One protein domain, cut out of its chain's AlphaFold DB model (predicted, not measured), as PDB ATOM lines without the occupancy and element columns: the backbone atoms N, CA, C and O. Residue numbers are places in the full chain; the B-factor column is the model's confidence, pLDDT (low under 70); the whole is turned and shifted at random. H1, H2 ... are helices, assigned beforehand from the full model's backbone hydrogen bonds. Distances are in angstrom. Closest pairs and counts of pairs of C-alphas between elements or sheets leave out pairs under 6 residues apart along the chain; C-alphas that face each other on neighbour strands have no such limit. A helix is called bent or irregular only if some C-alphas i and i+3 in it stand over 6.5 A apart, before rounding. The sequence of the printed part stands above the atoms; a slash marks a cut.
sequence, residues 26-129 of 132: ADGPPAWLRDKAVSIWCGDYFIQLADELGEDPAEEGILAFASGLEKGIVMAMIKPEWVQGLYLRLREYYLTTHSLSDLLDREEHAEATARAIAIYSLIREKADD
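Overview. This is residues 26 to 129 of the 132 residues of an uncharacterized protein of Chloroflexi bacterium (UniProt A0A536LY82). A loose, open frame is built on one long helix, H3, with the short helices H1 and H2 packed on its first part and an L-shaped corner into H4 at its other end. H4 and H5 make an open V, and the residues 104 to 129, with most of H5 and the whole of H6, stick out as an arm. The printed part has 104 residues with six named helices, H1 to H6 in chain order, and no named strand; the class is all helix. The radius of gyration of the C-alphas is 17.1 A, and the spans are 48 by 42 by 25 A.

Arrangement. H3, residues 55 to 78, is the hub. With residues 55 to 62 alone it touches H2, residues 46 to 53, at a steep tilt of 56 degrees; the closest C-alphas, of Ala 50 and Ala 58, are 5.2 A apart. With residues 61 to 65 alone it touches H1, residues 31 to 41, closest at the C-alphas of Leu 33 and Gly 61, 6.9 A. H3 and H4, residues 80 to 97, touch only at the corner, closest at the C-alphas of Ala 76 and Val 83, 5.7 A, with a steep tilt of 64 degrees. H4 and H5, residues 100 to 116, are close but not clearly touching, opposite ways at a shallow tilt of 29 degrees; the closest C-alphas, of Leu 95 and Leu 103, are 7.7 A apart. H5 and H6, residues 120 to 127, are apart. Every O i to N i+4 pair is within hydrogen-bond range in H2, H3, H4 and H5, but 5 of 7 in H1 and 0 of 4 in H6, which has 1 of 5 O i to N i+3 pairs within range.

Along the chain. H3 is 34.6 A long, from C-alpha 55 at (-14.948, 13.379, 24.592) to C-alpha 78 at (-47.221, 6.344, 14.440). H4 measures 25.9 A, H5 24.7 A, H1 16.2 A, H6 11.3 A and H2 10.3 A. H1 is only just irregular: C-alphas 35 and 38 are 6.7 A apart. H6 ends with C-alpha 127 at (-57.145, -0.628, 33.296).

Size, cuts and confidence. The C-alphas farthest apart, of Ala 26 and Asp 128, are 51.0 A apart. The printed part has no cut, and the five links are tight. The model's pLDDT is under 70 in residues 26 to 46, 94 and 112 to 129.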
ATOM      1  N   ALA A  26     -22.949   5.592   1.128       65.19
ATOM      2  CA  ALA A  26     -21.885   6.601   1.124       65.19
ATOM      3  C   ALA A  26     -22.176   7.761   2.098       65.19
ATOM      4  O   ALA A  26     -21.266   8.250   2.759       65.19
ATOM      5  N   ASP A  27     -23.456   8.117   2.251       66.00
ATOM      6  CA  ASP A  27     -23.938   9.134   3.199       66.00
ATOM      7  C   ASP A  27     -24.274   8.551   4.587       66.00
ATOM      8  O   ASP A  27     -24.934   9.187   5.413       66.00
ATOM      9  N   GLY A  28     -23.897   7.295   4.838       58.78
ATOM     10  CA  GLY A  28     -24.113   6.628   6.114       58.78
ATOM     11  C   GLY A  28     -23.176   7.147   7.210       58.78
ATOM     12  O   GLY A  28     -22.159   7.780   6.921       58.78
ATOM     13  N   PRO A  29     -23.475   6.853   8.490       62.12
ATOM     14  CA  PRO A  29     -22.541   7.138   9.569       62.12
ATOM     15  C   PRO A  29     -21.185   6.469   9.286       62.12
ATOM     16  O   PRO A  29     -21.151   5.360   8.724       62.12
ATOM     17  N   PRO A  30     -20.074   7.119   9.677       66.75
ATOM     18  CA  PRO A  30     -18.742   6.601   9.411       66.75
ATOM     19  C   PRO A  30     -18.580   5.202  10.017       66.75
ATOM     20  O   PRO A  30     -19.179   4.883  11.044       66.75
ATOM     21  N   ALA A  31     -17.776   4.354   9.368       68.00
ATOM     22  CA  ALA A  31     -17.660   2.932   9.702       68.00
ATOM     23  C   ALA A  31     -17.370   2.668  11.183       68.00
ATOM     24  O   ALA A  31     -18.045   1.853  11.811       68.00
ATOM     25  N   TRP A  32     -16.460   3.454  11.760       69.25
ATOM     26  CA  TRP A  32     -16.098   3.372  13.173       69.25
ATOM     27  C   TRP A  32     -17.298   3.576  14.113       69.25
ATOM     28  O   TRP A  32     -17.353   2.958  15.172       69.25
ATOM     29  N   LEU A  33     -18.284   4.397  13.735       66.00
ATOM     30  CA  LEU A  33     -19.470   4.650  14.553       66.00
ATOM     31  C   LEU A  33     -20.434   3.456  14.514       66.00
ATOM     32  O   LEU A  33     -21.072   3.148  15.518       66.00
ATOM     33  N   ARG A  34     -20.513   2.739  13.385       63.88
ATOM     34  CA  ARG A  34     -21.339   1.523  13.267       63.88
ATOM     35  C   ARG A  34     -20.833   0.409  14.174       63.88
ATOM     36  O   ARG A  34     -21.636  -0.213  14.864       63.88
ATOM     37  N   ASP A  35     -19.520   0.207  14.212       66.00
ATOM     38  CA  ASP A  35     -18.895  -0.836  15.032       66.00
ATOM     39  C   ASP A  35     -19.079  -0.576  16.536       66.00
ATOM     40  O   ASP A  35     -19.091  -1.511  17.336       66.00
ATOM     41  N   LYS A  36     -19.281   0.688  16.929       67.12
ATOM     42  CA  LYS A  36     -19.519   1.098  18.320       67.12
ATOM     43  C   LYS A  36     -20.996   1.248  18.685       67.12
ATOM     44  O   LYS A  36     -21.329   1.194  19.866       67.12
ATOM     45  N   ALA A  37     -21.893   1.367  17.705       64.25
ATOM     46  CA  ALA A  37     -23.331   1.528  17.931       64.25
ATOM     47  C   ALA A  37     -23.956   0.353  18.703       64.25
ATOM     48  O   ALA A  37     -24.848   0.563  19.523       64.25
ATOM     49  N   VAL A  38     -23.473  -0.876  18.482       59.72
ATOM     50  CA  VAL A  38     -23.921  -2.066  19.230       59.72
ATOM     51  C   VAL A  38     -23.474  -2.000  20.692       59.72
ATOM     52  O   VAL A  38     -24.271  -2.280  21.581       59.72
ATOM     53  N   SER A  39     -22.242  -1.567  20.967       59.47
ATOM     54  CA  SER A  39     -21.765  -1.390  22.345       59.47
ATOM     55  C   SER A  39     -22.536  -0.289  23.079       59.47
ATOM     56  O   SER A  39     -22.959  -0.499  24.213       59.47
ATOM     57  N   ILE A  40     -22.822   0.837  22.406       62.75
ATOM     58  CA  ILE A  40     -23.695   1.902  22.939       62.75
ATOM     59  C   ILE A  40     -25.079   1.338  23.290       62.75
ATOM     60  O   ILE A  40     -25.612   1.631  24.360       62.75
ATOM     61  N   TRP A  41     -25.641   0.485  22.426       63.22
ATOM     62  CA  TRP A  41     -26.930  -0.174  22.660       63.22
ATOM     63  C   TRP A  41     -26.925  -1.070  23.909       63.22
ATOM     64  O   TRP A  41     -27.936  -1.170  24.602       63.22
ATOM     65  N   CYS A  42     -25.799  -1.717  24.215       61.28
ATOM     66  CA  CYS A  42     -25.669  -2.663  25.324       61.28
ATOM     67  C   CYS A  42     -25.308  -2.025  26.682       61.28
ATOM     68  O   CYS A  42     -25.215  -2.752  27.667       61.28
ATOM     69  N   GLY A  43     -25.171  -0.695  26.767       57.41
ATOM     70  CA  GLY A  43     -25.110   0.044  28.038       57.41
ATOM     71  C   GLY A  43     -23.719   0.232  28.657       57.41
ATOM     72  O   GLY A  43     -23.580   1.008  29.599       57.41
ATOM     73  N   ASP A  44     -22.687  -0.382  28.094       58.81
ATOM     74  CA  ASP A  44     -21.293  -0.137  28.455       58.81
ATOM     75  C   ASP A  44     -20.668   0.634  27.305       58.81
ATOM     76  O   ASP A  44     -20.475   0.001  26.278       58.81
ATOM     77  N   TYR A  45     -20.376   1.942  27.423       67.94
ATOM     78  CA  TYR A  45     -19.226   2.510  26.691       67.94
ATOM     79  C   TYR A  45     -18.943   4.020  26.828       67.94
ATOM     80  O   TYR A  45     -17.887   4.376  26.343       67.94
ATOM     81  N   PHE A  46     -19.740   4.938  27.414       67.44
ATOM     82  CA  PHE A  46     -19.397   6.390  27.288       67.44
ATOM     83  C   PHE A  46     -17.947   6.714  27.692       67.44
ATOM     84  O   PHE A  46     -17.225   7.337  26.923       67.44
ATOM     85  N   ILE A  47     -17.502   6.196  28.841       71.19
ATOM     86  CA  ILE A  47     -16.121   6.363  29.317       71.19
ATOM     87  C   ILE A  47     -15.122   5.729  28.337       71.19
ATOM     88  O   ILE A  47     -14.142   6.355  27.964       71.19
ATOM     89  N   GLN A  48     -15.403   4.521  27.848       75.81
ATOM     90  CA  GLN A  48     -14.527   3.812  26.908       75.81
ATOM     91  C   GLN A  48     -14.513   4.453  25.501       75.81
ATOM     92  O   GLN A  48     -13.503   4.405  24.811       75.81
ATOM     93  N   LEU A  49     -15.611   5.081  25.067       74.25
ATOM     94  CA  LEU A  49     -15.738   5.807  23.797       74.25
ATOM     95  C   LEU A  49     -14.955   7.112  23.889       74.25
ATOM     96  O   LEU A  49     -14.235   7.446  22.954       74.25
ATOM     97  N   ALA A  50     -15.076   7.814  25.018       80.88
ATOM     98  CA  ALA A  50     -14.315   9.023  25.296       80.88
ATOM     99  C   ALA A  50     -12.807   8.732  25.364       80.88
ATOM    100  O   ALA A  50     -12.021   9.478  24.787       80.88
ATOM    101  N   ASP A  51     -12.409   7.613  25.981       83.25
ATOM    102  CA  ASP A  51     -11.011   7.169  26.036       83.25
ATOM    103  C   ASP A  51     -10.443   6.818  24.645       83.25
ATOM    104  O   ASP A  51      -9.269   7.071  24.369       83.25
ATOM    105  N   GLU A  52     -11.252   6.234  23.753       80.25
ATOM    106  CA  GLU A  52     -10.814   5.804  22.417       80.25
ATOM    107  C   GLU A  52     -10.856   6.915  21.354       80.25
ATOM    108  O   GLU A  52      -9.997   6.951  20.470       80.25
ATOM    109  N   LEU A  53     -11.862   7.791  21.400       76.19
ATOM    110  CA  LEU A  53     -12.167   8.756  20.335       76.19
ATOM    111  C   LEU A  53     -12.009  10.218  20.764       76.19
ATOM    112  O   LEU A  53     -12.009  11.105  19.909       76.19
ATOM    113  N   GLY A  54     -11.875  10.473  22.065       82.62
ATOM    114  CA  GLY A  54     -12.038  11.794  22.663       82.62
ATOM    115  C   GLY A  54     -13.483  12.066  23.092       82.62
ATOM    116  O   GLY A  54     -14.423  11.411  22.639       82.62
ATOM    117  N   GLU A  55     -13.653  13.047  23.981       82.44
ATOM    118  CA  GLU A  55     -14.948  13.379  24.592       82.44
ATOM    119  C   GLU A  55     -15.979  13.871  23.563       82.44
ATOM    120  O   GLU A  55     -17.075  13.314  23.506       82.44
ATOM    121  N   ASP A  56     -15.623  14.834  22.701       81.69
ATOM    122  CA  ASP A  56     -16.586  15.423  21.754       81.69
ATOM    123  C   ASP A  56     -17.150  14.385  20.754       81.69
ATOM    124  O   ASP A  56     -18.373  14.282  20.625       81.69
ATOM    125  N   PRO A  57     -16.331  13.538  20.086       78.50
ATOM    126  CA  PRO A  57     -16.862  12.518  19.175       78.50
ATOM    127  C   PRO A  57     -17.670  11.427  19.890       78.50
ATOM    128  O   PRO A  57     -18.600  10.858  19.309       78.50
ATOM    129  N   ALA A  58     -17.328  11.122  21.146       78.81
ATOM    130  CA  ALA A  58     -18.082  10.188  21.972       78.81
ATOM    131  C   ALA A  58     -19.468  10.743  22.331       78.81
ATOM    132  O   ALA A  58     -20.465  10.023  22.235       78.81
ATOM    133  N   GLU A  59     -19.543  12.022  22.699       81.88
ATOM    134  CA  GLU A  59     -20.798  12.713  22.987       81.88
ATOM    135  C   GLU A  59     -21.686  12.799  21.737       81.88
ATOM    136  O   GLU A  59     -22.857  12.409  21.786       81.88
ATOM    137  N   GLU A  60     -21.130  13.209  20.592       79.62
ATOM    138  CA  GLU A  60     -21.860  13.248  19.319       79.62
ATOM    139  C   GLU A  60     -22.420  11.871  18.935       79.62
ATOM    140  O   GLU A  60     -23.580  11.760  18.527       79.62
ATOM    141  N   GLY A  61     -21.630  10.806  19.113       74.19
ATOM    142  CA  GLY A  61     -22.054   9.433  18.842       74.19
ATOM    143  C   GLY A  61     -23.234   8.988  19.710       74.19
ATOM    144  O   GLY A  61     -24.190   8.392  19.203       74.19
ATOM    145  N   ILE A  62     -23.213   9.320  21.002       76.44
ATOM    146  CA  ILE A  62     -24.312   9.005  21.927       76.44
ATOM    147  C   ILE A  62     -25.567   9.803  21.589       76.44
ATOM    148  O   ILE A  62     -26.661   9.238  21.563       76.44
ATOM    149  N   LEU A  63     -25.433  11.097  21.301       77.25
ATOM    150  CA  LEU A  63     -26.567  11.945  20.934       77.25
ATOM    151  C   LEU A  63     -27.210  11.483  19.623       77.25
ATOM    152  O   LEU A  63     -28.438  11.386  19.532       77.25
ATOM    153  N   ALA A  64     -26.396  11.144  18.620       75.44
ATOM    154  CA  ALA A  64     -26.873  10.599  17.355       75.44
ATOM    155  C   ALA A  64     -27.619   9.272  17.561       75.44
ATOM    156  O   ALA A  64     -28.711   9.086  17.013       75.44
ATOM    157  N   PHE A  65     -27.074   8.380  18.395       76.19
ATOM    158  CA  PHE A  65     -27.718   7.119  18.757       76.19
ATOM    159  C   PHE A  65     -29.061   7.340  19.462       76.19
ATOM    160  O   PHE A  65     -30.080   6.805  19.022       76.19
ATOM    161  N   ALA A  66     -29.087   8.160  20.516       76.81
ATOM    162  CA  ALA A  66     -30.292   8.450  21.286       76.81
ATOM    163  C   ALA A  66     -31.385   9.074  20.405       76.81
ATOM    164  O   ALA A  66     -32.535   8.636  20.444       76.81
ATOM    165  N   SER A  67     -31.017  10.026  19.539       76.25
ATOM    166  CA  SER A  67     -31.949  10.634  18.583       76.25
ATOM    167  C   SER A  67     -32.490   9.617  17.574       76.25
ATOM    168  O   SER A  67     -33.678   9.640  17.242       76.25
ATOM    169  N   GLY A  68     -31.639   8.714  17.075       78.94
ATOM    170  CA  GLY A  68     -32.045   7.639  16.170       78.94
ATOM    171  C   GLY A  68     -33.022   6.664  16.826       78.94
ATOM    172  O   GLY A  68     -34.054   6.337  16.234       78.94
ATOM    173  N   LEU A  69     -32.735   6.254  18.063       79.62
ATOM    174  CA  LEU A  69     -33.589   5.370  18.853       79.62
ATOM    175  C   LEU A  69     -34.956   6.008  19.129       79.62
ATOM    176  O   LEU A  69     -35.983   5.384  18.869       79.62
ATOM    177  N   GLU A  70     -34.979   7.261  19.590       79.44
ATOM    178  CA  GLU A  70     -36.213   8.009  19.849       79.44
ATOM    179  C   GLU A  70     -37.081   8.098  18.590       79.44
ATOM    180  O   GLU A  70     -38.258   7.730  18.610       79.44
ATOM    181  N   LYS A  71     -36.498   8.515  17.459       80.25
ATOM    182  CA  LYS A  71     -37.213   8.591  16.176       80.25
ATOM    183  C   LYS A  71     -37.732   7.226  15.731       80.25
ATOM    184  O   LYS A  71     -38.838   7.152  15.197       80.25
ATOM    185  N   GLY A  72     -36.968   6.158  15.964       80.00
ATOM    186  CA  GLY A  72     -37.385   4.784  15.692       80.00
ATOM    187  C   GLY A  72     -38.604   4.369  16.518       80.00
ATOM    188  O   GLY A  72     -39.569   3.848  15.960       80.00
ATOM    189  N   ILE A  73     -38.605   4.668  17.820       78.88
ATOM    190  CA  ILE A  73     -39.745   4.409  18.715       78.88
ATOM    191  C   ILE A  73     -40.969   5.210  18.262       78.88
ATOM    192  O   ILE A  73     -42.046   4.644  18.086       78.88
ATOM    193  N   VAL A  74     -40.811   6.510  18.005       77.00
ATOM    194  CA  VAL A  74     -41.901   7.372  17.524       77.00
ATOM    195  C   VAL A  74     -42.475   6.846  16.205       77.00
ATOM    196  O   VAL A  74     -43.695   6.760  16.057       77.00
ATOM    197  N   MET A  75     -41.623   6.430  15.264       77.62
ATOM    198  CA  MET A  75     -42.061   5.815  14.011       77.62
ATOM    199  C   MET A  75     -42.842   4.523  14.260       77.62
ATOM    200  O   MET A  75     -43.894   4.336  13.652       77.62
ATOM    201  N   ALA A  76     -42.382   3.669  15.177       80.06
ATOM    202  CA  ALA A  76     -43.084   2.444  15.545       80.06
ATOM    203  C   ALA A  76     -44.481   2.719  16.117       80.06
ATOM    204  O   ALA A  76     -45.411   1.966  15.834       80.06
ATOM    205  N   MET A  77     -44.650   3.812  16.866       76.50
ATOM    206  CA  MET A  77     -45.956   4.199  17.407       76.50
ATOM    207  C   MET A  77     -46.895   4.802  16.353       76.50
ATOM    208  O   MET A  77     -48.094   4.542  16.392       76.50
ATOM    209  N   ILE A  78     -46.386   5.625  15.426       82.81
ATOM    210  CA  ILE A  78     -47.221   6.344  14.440       82.81
ATOM    211  C   ILE A  78     -47.514   5.483  13.200       82.81
ATOM    212  O   ILE A  78     -48.584   5.602  12.600       82.81
ATOM    213  N   LYS A  79     -46.550   4.652  12.789       82.69
ATOM    214  CA  LYS A  79     -46.561   3.833  11.566       82.69
ATOM    215  C   LYS A  79     -46.054   2.414  11.853       82.69
ATOM    216  O   LYS A  79     -45.012   2.014  11.322       82.69
ATOM    217  N   PRO A  80     -46.764   1.627  12.680       79.69
ATOM    218  CA  PRO A  80     -46.343   0.270  13.030       79.69
ATOM    219  C   PRO A  80     -46.146  -0.634  11.801       79.69
ATOM    220  O   PRO A  80     -45.248  -1.474  11.780       79.69
ATOM    221  N   GLU A  81     -46.918  -0.422  10.734       81.31
ATOM    222  CA  GLU A  81     -46.815  -1.169   9.481       81.31
ATOM    223  C   GLU A  81     -45.498  -0.909   8.729       81.31
ATOM    224  O   GLU A  81     -44.988  -1.796   8.044       81.31
ATOM    225  N   TRP A  82     -44.888   0.269   8.909       80.06
ATOM    226  CA  TRP A  82     -43.579   0.590   8.328       80.06
ATOM    227  C   TRP A  82     -42.464  -0.154   9.054       80.06
ATOM    228  O   TRP A  82     -41.570  -0.707   8.417       80.06
ATOM    229  N   VAL A  83     -42.547  -0.225  10.384       80.31
ATOM    230  CA  VAL A  83     -41.593  -0.984  11.199       80.31
ATOM    231  C   VAL A  83     -41.714  -2.480  10.922       80.31
ATOM    232  O   VAL A  83     -40.698  -3.155  10.756       80.31
ATOM    233  N   GLN A  84     -42.937  -2.994  10.772       76.88
ATOM    234  CA  GLN A  84     -43.162  -4.377  10.355       76.88
ATOM    235  C   GLN A  84     -42.569  -4.654   8.966       76.88
ATOM    236  O   GLN A  84     -41.878  -5.655   8.781       76.88
ATOM    237  N   GLY A  85     -42.790  -3.759   7.998       80.06
ATOM    238  CA  GLY A  85     -42.210  -3.870   6.659       80.06
ATOM    239  C   GLY A  85     -40.678  -3.867   6.676       80.06
ATOM    240  O   GLY A  85     -40.055  -4.714   6.034       80.06
ATOM    241  N   LEU A  86     -40.068  -2.969   7.454       81.88
ATOM    242  CA  LEU A  86     -38.618  -2.913   7.647       81.88
ATOM    243  C   LEU A  86     -38.083  -4.210   8.265       81.88
ATOM    244  O   LEU A  86     -37.125  -4.780   7.748       81.88
ATOM    245  N   TYR A  87     -38.720  -4.705   9.331       79.44
ATOM    246  CA  TYR A  87     -38.344  -5.964   9.972       79.44
ATOM    247  C   TYR A  87     -38.378  -7.137   8.985       79.44
ATOM    248  O   TYR A  87     -37.421  -7.905   8.918       79.44
ATOM    249  N   LEU A  88     -39.440  -7.256   8.182       79.69
ATOM    250  CA  LEU A  88     -39.568  -8.332   7.196       79.69
ATOM    251  C   LEU A  88     -38.464  -8.268   6.135       79.69
ATOM    252  O   LEU A  88     -37.860  -9.294   5.833       79.69
ATOM    253  N   ARG A  89     -38.142  -7.073   5.623       81.38
ATOM    254  CA  ARG A  89     -37.049  -6.885   4.654       81.38
ATOM    255  C   ARG A  89     -35.677  -7.185   5.238       81.38
ATOM    256  O   ARG A  89     -34.866  -7.839   4.584       81.38
ATOM    257  N   LEU A  90     -35.423  -6.749   6.470       79.56
ATOM    258  CA  LEU A  90     -34.197  -7.106   7.176       79.56
ATOM    259  C   LEU A  90     -34.122  -8.621   7.339       79.56
ATOM    260  O   LEU A  90     -33.115  -9.214   6.971       79.56
ATOM    261  N   ARG A  91     -35.196  -9.262   7.807       77.62
ATOM    262  CA  ARG A  91     -35.256 -10.716   7.964       77.62
ATOM    263  C   ARG A  91     -34.967 -11.437   6.648       77.62
ATOM    264  O   ARG A  91     -34.138 -12.335   6.648       77.62
ATOM    265  N   GLU A  92     -35.579 -11.027   5.537       79.62
ATOM    266  CA  GLU A  92     -35.286 -11.573   4.201       79.62
ATOM    267  C   GLU A  92     -33.791 -11.493   3.860       79.62
ATOM    268  O   GLU A  92     -33.210 -12.496   3.453       79.62
ATOM    269  N   TYR A  93     -33.148 -10.342   4.074       78.88
ATOM    270  CA  TYR A  93     -31.709 -10.177   3.846       78.88
ATOM    271  C   TYR A  93     -30.849 -11.014   4.808       78.88
ATOM    272  O   TYR A  93     -29.825 -11.581   4.429       78.88
ATOM    273  N   TYR A  94     -31.260 -11.132   6.067       69.19
ATOM    274  CA  TYR A  94     -30.552 -11.953   7.047       69.19
ATOM    275  C   TYR A  94     -30.601 -13.439   6.679       69.19
ATOM    276  O   TYR A  94     -29.576 -14.116   6.745       69.19
ATOM    277  N   LEU A  95     -31.749 -13.932   6.203       76.94
ATOM    278  CA  LEU A  95     -31.900 -15.317   5.745       76.94
ATOM    279  C   LEU A  95     -30.986 -15.669   4.560       76.94
ATOM    280  O   LEU A  95     -30.682 -16.842   4.368       76.94
ATOM    281  N   THR A  96     -30.545 -14.691   3.760       79.31
ATOM    282  CA  THR A  96     -29.617 -14.937   2.640       79.31
ATOM    283  C   THR A  96     -28.143 -14.876   3.040       79.31
ATOM    284  O   THR A  96     -27.286 -15.263   2.249       79.31
ATOM    285  N   THR A  97     -27.833 -14.394   4.246       76.81
ATOM    286  CA  THR A  97     -26.458 -14.088   4.676       76.81
ATOM    287  C   THR A  97     -25.991 -14.861   5.910       76.81
ATOM    288  O   THR A  97     -24.796 -14.846   6.186       76.81
ATOM    289  N   HIS A  98     -26.888 -15.539   6.634       75.88
ATOM    290  CA  HIS A  98     -26.590 -16.217   7.903       75.88
ATOM    291  C   HIS A  98     -26.987 -17.697   7.879       75.88
ATOM    292  O   HIS A  98     -27.856 -18.110   7.108       75.88
ATOM    293  N   SER A  99     -26.347 -18.509   8.724       82.31
ATOM    294  CA  SER A  99     -26.690 -19.925   8.855       82.31
ATOM    295  C   SER A  99     -27.989 -20.118   9.645       82.31
ATOM    296  O   SER A  99     -28.433 -19.236  10.378       82.31
ATOM    297  N   LEU A 100     -28.596 -21.306   9.542       77.00
ATOM    298  CA  LEU A 100     -29.793 -21.643  10.324       77.00
ATOM    299  C   LEU A 100     -29.551 -21.561  11.842       77.00
ATOM    300  O   LEU A 100     -30.459 -21.187  12.574       77.00
ATOM    301  N   SER A 101     -28.336 -21.877  12.301       76.81
ATOM    302  CA  SER A 101     -27.970 -21.795  13.722       76.81
ATOM    303  C   SER A 101     -27.995 -20.351  14.222       76.81
ATOM    304  O   SER A 101     -28.623 -20.070  15.236       76.81
ATOM    305  N   ASP A 102     -27.398 -19.425  13.464       73.00
ATOM    306  CA  ASP A 102     -27.336 -17.999  13.826       73.00
ATOM    307  C   ASP A 102     -28.736 -17.374  13.940       73.00
ATOM    308  O   ASP A 102     -28.973 -16.448  14.718       73.00
ATOM    309  N   LEU A 103     -29.681 -17.874  13.140       72.06
ATOM    310  CA  LEU A 103     -31.062 -17.402  13.126       72.06
ATOM    311  C   LEU A 103     -31.843 -17.860  14.364       72.06
ATOM    312  O   LEU A 103     -32.605 -17.064  14.911       72.06
ATOM    313  N   LEU A 104     -31.648 -19.109  14.800       75.75
ATOM    314  CA  LEU A 104     -32.330 -19.673  15.969       75.75
ATOM    315  C   LEU A 104     -31.861 -19.011  17.265       75.75
ATOM    316  O   LEU A 104     -32.696 -18.570  18.053       75.75
ATOM    317  N   ASP A 105     -30.546 -18.852  17.434       76.06
ATOM    318  CA  ASP A 105     -29.982 -18.169  18.602       76.06
ATOM    319  C   ASP A 105     -30.534 -16.742  18.702       76.06
ATOM    320  O   ASP A 105     -30.928 -16.272  19.769       76.06
ATOM    321  N   ARG A 106     -30.634 -16.032  17.576       71.44
ATOM    322  CA  ARG A 106     -31.143 -14.659  17.563       71.44
ATOM    323  C   ARG A 106     -32.626 -14.564  17.906       71.44
ATOM    324  O   ARG A 106     -33.021 -13.591  18.544       71.44
ATOM    325  N   GLU A 107     -33.445 -15.515  17.468       75.50
ATOM    326  CA  GLU A 107     -34.875 -15.533  17.791       75.50
ATOM    327  C   GLU A 107     -35.088 -15.700  19.302       75.50
ATOM    328  O   GLU A 107     -35.871 -14.953  19.892       75.50
ATOM    329  N   GLU A 108     -34.291 -16.553  19.950       74.69
ATOM    330  CA  GLU A 108     -34.275 -16.697  21.409       74.69
ATOM    331  C   GLU A 108     -33.884 -15.388  22.119       74.69
ATOM    332  O   GLU A 108     -34.577 -14.940  23.041       74.69
ATOM    333  N   HIS A 109     -32.820 -14.716  21.661       71.19
ATOM    334  CA  HIS A 109     -32.380 -13.437  22.235       71.19
ATOM    335  C   HIS A 109     -33.400 -12.312  22.011       71.19
ATOM    336  O   HIS A 109     -33.636 -11.491  22.904       71.19
ATOM    337  N   ALA A 110     -34.026 -12.260  20.832       71.31
ATOM    338  CA  ALA A 110     -35.065 -11.287  20.515       71.31
ATOM    339  C   ALA A 110     -36.299 -11.483  21.404       71.31
ATOM    340  O   ALA A 110     -36.834 -10.508  21.930       71.31
ATOM    341  N   GLU A 111     -36.716 -12.729  21.631       71.62
ATOM    342  CA  GLU A 111     -37.833 -13.045  22.516       71.62
ATOM    343  C   GLU A 111     -37.505 -12.720  23.983       71.62
ATOM    344  O   GLU A 111     -38.322 -12.123  24.689       71.62
ATOM    345  N   ALA A 112     -36.292 -13.040  24.444       69.75
ATOM    346  CA  ALA A 112     -35.823 -12.663  25.776       69.75
ATOM    347  C   ALA A 112     -35.818 -11.139  25.971       69.75
ATOM    348  O   ALA A 112     -36.304 -10.647  26.990       69.75
ATOM    349  N   THR A 113     -35.353 -10.395  24.966       65.25
ATOM    350  CA  THR A 113     -35.355  -8.926  24.967       65.25
ATOM    351  C   THR A 113     -36.780  -8.373  24.979       65.25
ATOM    352  O   THR A 113     -37.096  -7.505  25.789       65.25
ATOM    353  N   ALA A 114     -37.672  -8.905  24.140       67.06
ATOM    354  CA  ALA A 114     -39.073  -8.491  24.097       67.06
ATOM    355  C   ALA A 114     -39.790  -8.737  25.434       67.06
ATOM    356  O   ALA A 114     -40.584  -7.904  25.859       67.06
ATOM    357  N   ARG A 115     -39.485  -9.844  26.128       66.56
ATOM    358  CA  ARG A 115     -39.996 -10.117  27.484       66.56
ATOM    359  C   ARG A 115     -39.443  -9.153  28.534       66.56
ATOM    360  O   ARG A 115     -40.169  -8.794  29.456       66.56
ATOM    361  N   ALA A 116     -38.175  -8.761  28.414       67.62
ATOM    362  CA  ALA A 116     -37.538  -7.816  29.329       67.62
ATOM    363  C   ALA A 116     -38.073  -6.384  29.158       67.62
ATOM    364  O   ALA A 116     -38.132  -5.622  30.123       67.62
ATOM    365  N   ILE A 117     -38.505  -6.021  27.947       58.97
ATOM    366  CA  ILE A 117     -39.155  -4.742  27.669       58.97
ATOM    367  C   ILE A 117     -40.609  -4.824  28.152       58.97
ATOM    368  O   ILE A 117     -41.503  -5.334  27.479       58.97
ATOM    369  N   ALA A 118     -40.844  -4.331  29.367       53.78
ATOM    370  CA  ALA A 118     -42.140  -4.369  30.029       53.78
ATOM    371  C   ALA A 118     -43.165  -3.434  29.354       53.78
ATOM    372  O   ALA A 118     -43.444  -2.333  29.819       53.78
ATOM    373  N   ILE A 119     -43.760  -3.876  28.245       57.41
ATOM    374  CA  ILE A 119     -44.902  -3.185  27.614       57.41
ATOM    375  C   ILE A 119     -46.205  -3.554  28.342       57.41
ATOM    376  O   ILE A 119     -47.119  -2.739  28.459       57.41
ATOM    377  N   TYR A 120     -46.280  -4.765  28.903       45.88
ATOM    378  CA  TYR A 120     -47.479  -5.268  29.583       45.88
ATOM    379  C   TYR A 120     -47.761  -4.619  30.946       45.88
ATOM    380  O   TYR A 120     -48.925  -4.557  31.343       45.88
ATOM    381  N   SER A 121     -46.751  -4.107  31.658       49.31
ATOM    382  CA  SER A 121     -46.970  -3.407  32.936       49.31
ATOM    383  C   SER A 121     -47.648  -2.047  32.746       49.31
ATOM    384  O   SER A 121     -48.482  -1.673  33.561       49.31
ATOM    385  N   LEU A 122     -47.384  -1.358  31.632       50.62
ATOM    386  CA  LEU A 122     -47.968  -0.044  31.321       50.62
ATOM    387  C   LEU A 122     -49.449  -0.113  30.915       50.62
ATOM    388  O   LEU A 122     -50.183   0.860  31.069       50.62
ATOM    389  N   ILE A 123     -49.902  -1.252  30.381       51.38
ATOM    390  CA  ILE A 123     -51.304  -1.442  29.976       51.38
ATOM    391  C   ILE A 123     -52.182  -1.791  31.184       51.38
ATOM    392  O   ILE A 123     -53.343  -1.388  31.229       51.38
ATOM    393  N   ARG A 124     -51.640  -2.503  32.182       47.31
ATOM    394  CA  ARG A 124     -52.418  -2.945  33.347       47.31
ATOM    395  C   ARG A 124     -52.714  -1.814  34.333       47.31
ATOM    396  O   ARG A 124     -53.825  -1.755  34.838       47.31
ATOM    397  N   GLU A 125     -51.786  -0.877  34.523       50.84
ATOM    398  CA  GLU A 125     -52.005   0.293  35.392       50.84
ATOM    399  C   GLU A 125     -53.121   1.220  34.884       50.84
ATOM    400  O   GLU A 125     -53.830   1.811  35.687       50.84
ATOM    401  N   LYS A 126     -53.351   1.305  33.565       52.03
ATOM    402  CA  LYS A 126     -54.459   2.104  33.006       52.03
ATOM    403  C   LYS A 126     -55.829   1.431  33.082       52.03
ATOM    404  O   LYS A 126     -56.832   2.126  32.967       52.03
ATOM    405  N   ALA A 127     -55.882   0.107  33.218       54.47
ATOM    406  CA  ALA A 127     -57.145  -0.628  33.296       54.47
ATOM    407  C   ALA A 127     -57.755  -0.600  34.708       54.47
ATOM    408  O   ALA A 127     -58.962  -0.766  34.848       54.47
ATOM    409  N   ASP A 128     -56.936  -0.353  35.734       55.91
ATOM    410  CA  ASP A 128     -57.371  -0.285  37.134       55.91
ATOM    411  C   ASP A 128     -57.817   1.140  37.560       55.91
ATOM    412  O   ASP A 128     -58.258   1.327  38.693       55.91
ATOM    413  N   ASP A 129     -57.747   2.130  36.655       53.34
ATOM    414  CA  ASP A 129     -58.050   3.557  36.900       53.34
ATOM    415  C   ASP A 129     -59.389   4.035  36.282       53.34
ATOM    416  O   ASP A 129     -59.720   5.220  36.355       53.34
TER     417      ASP A 129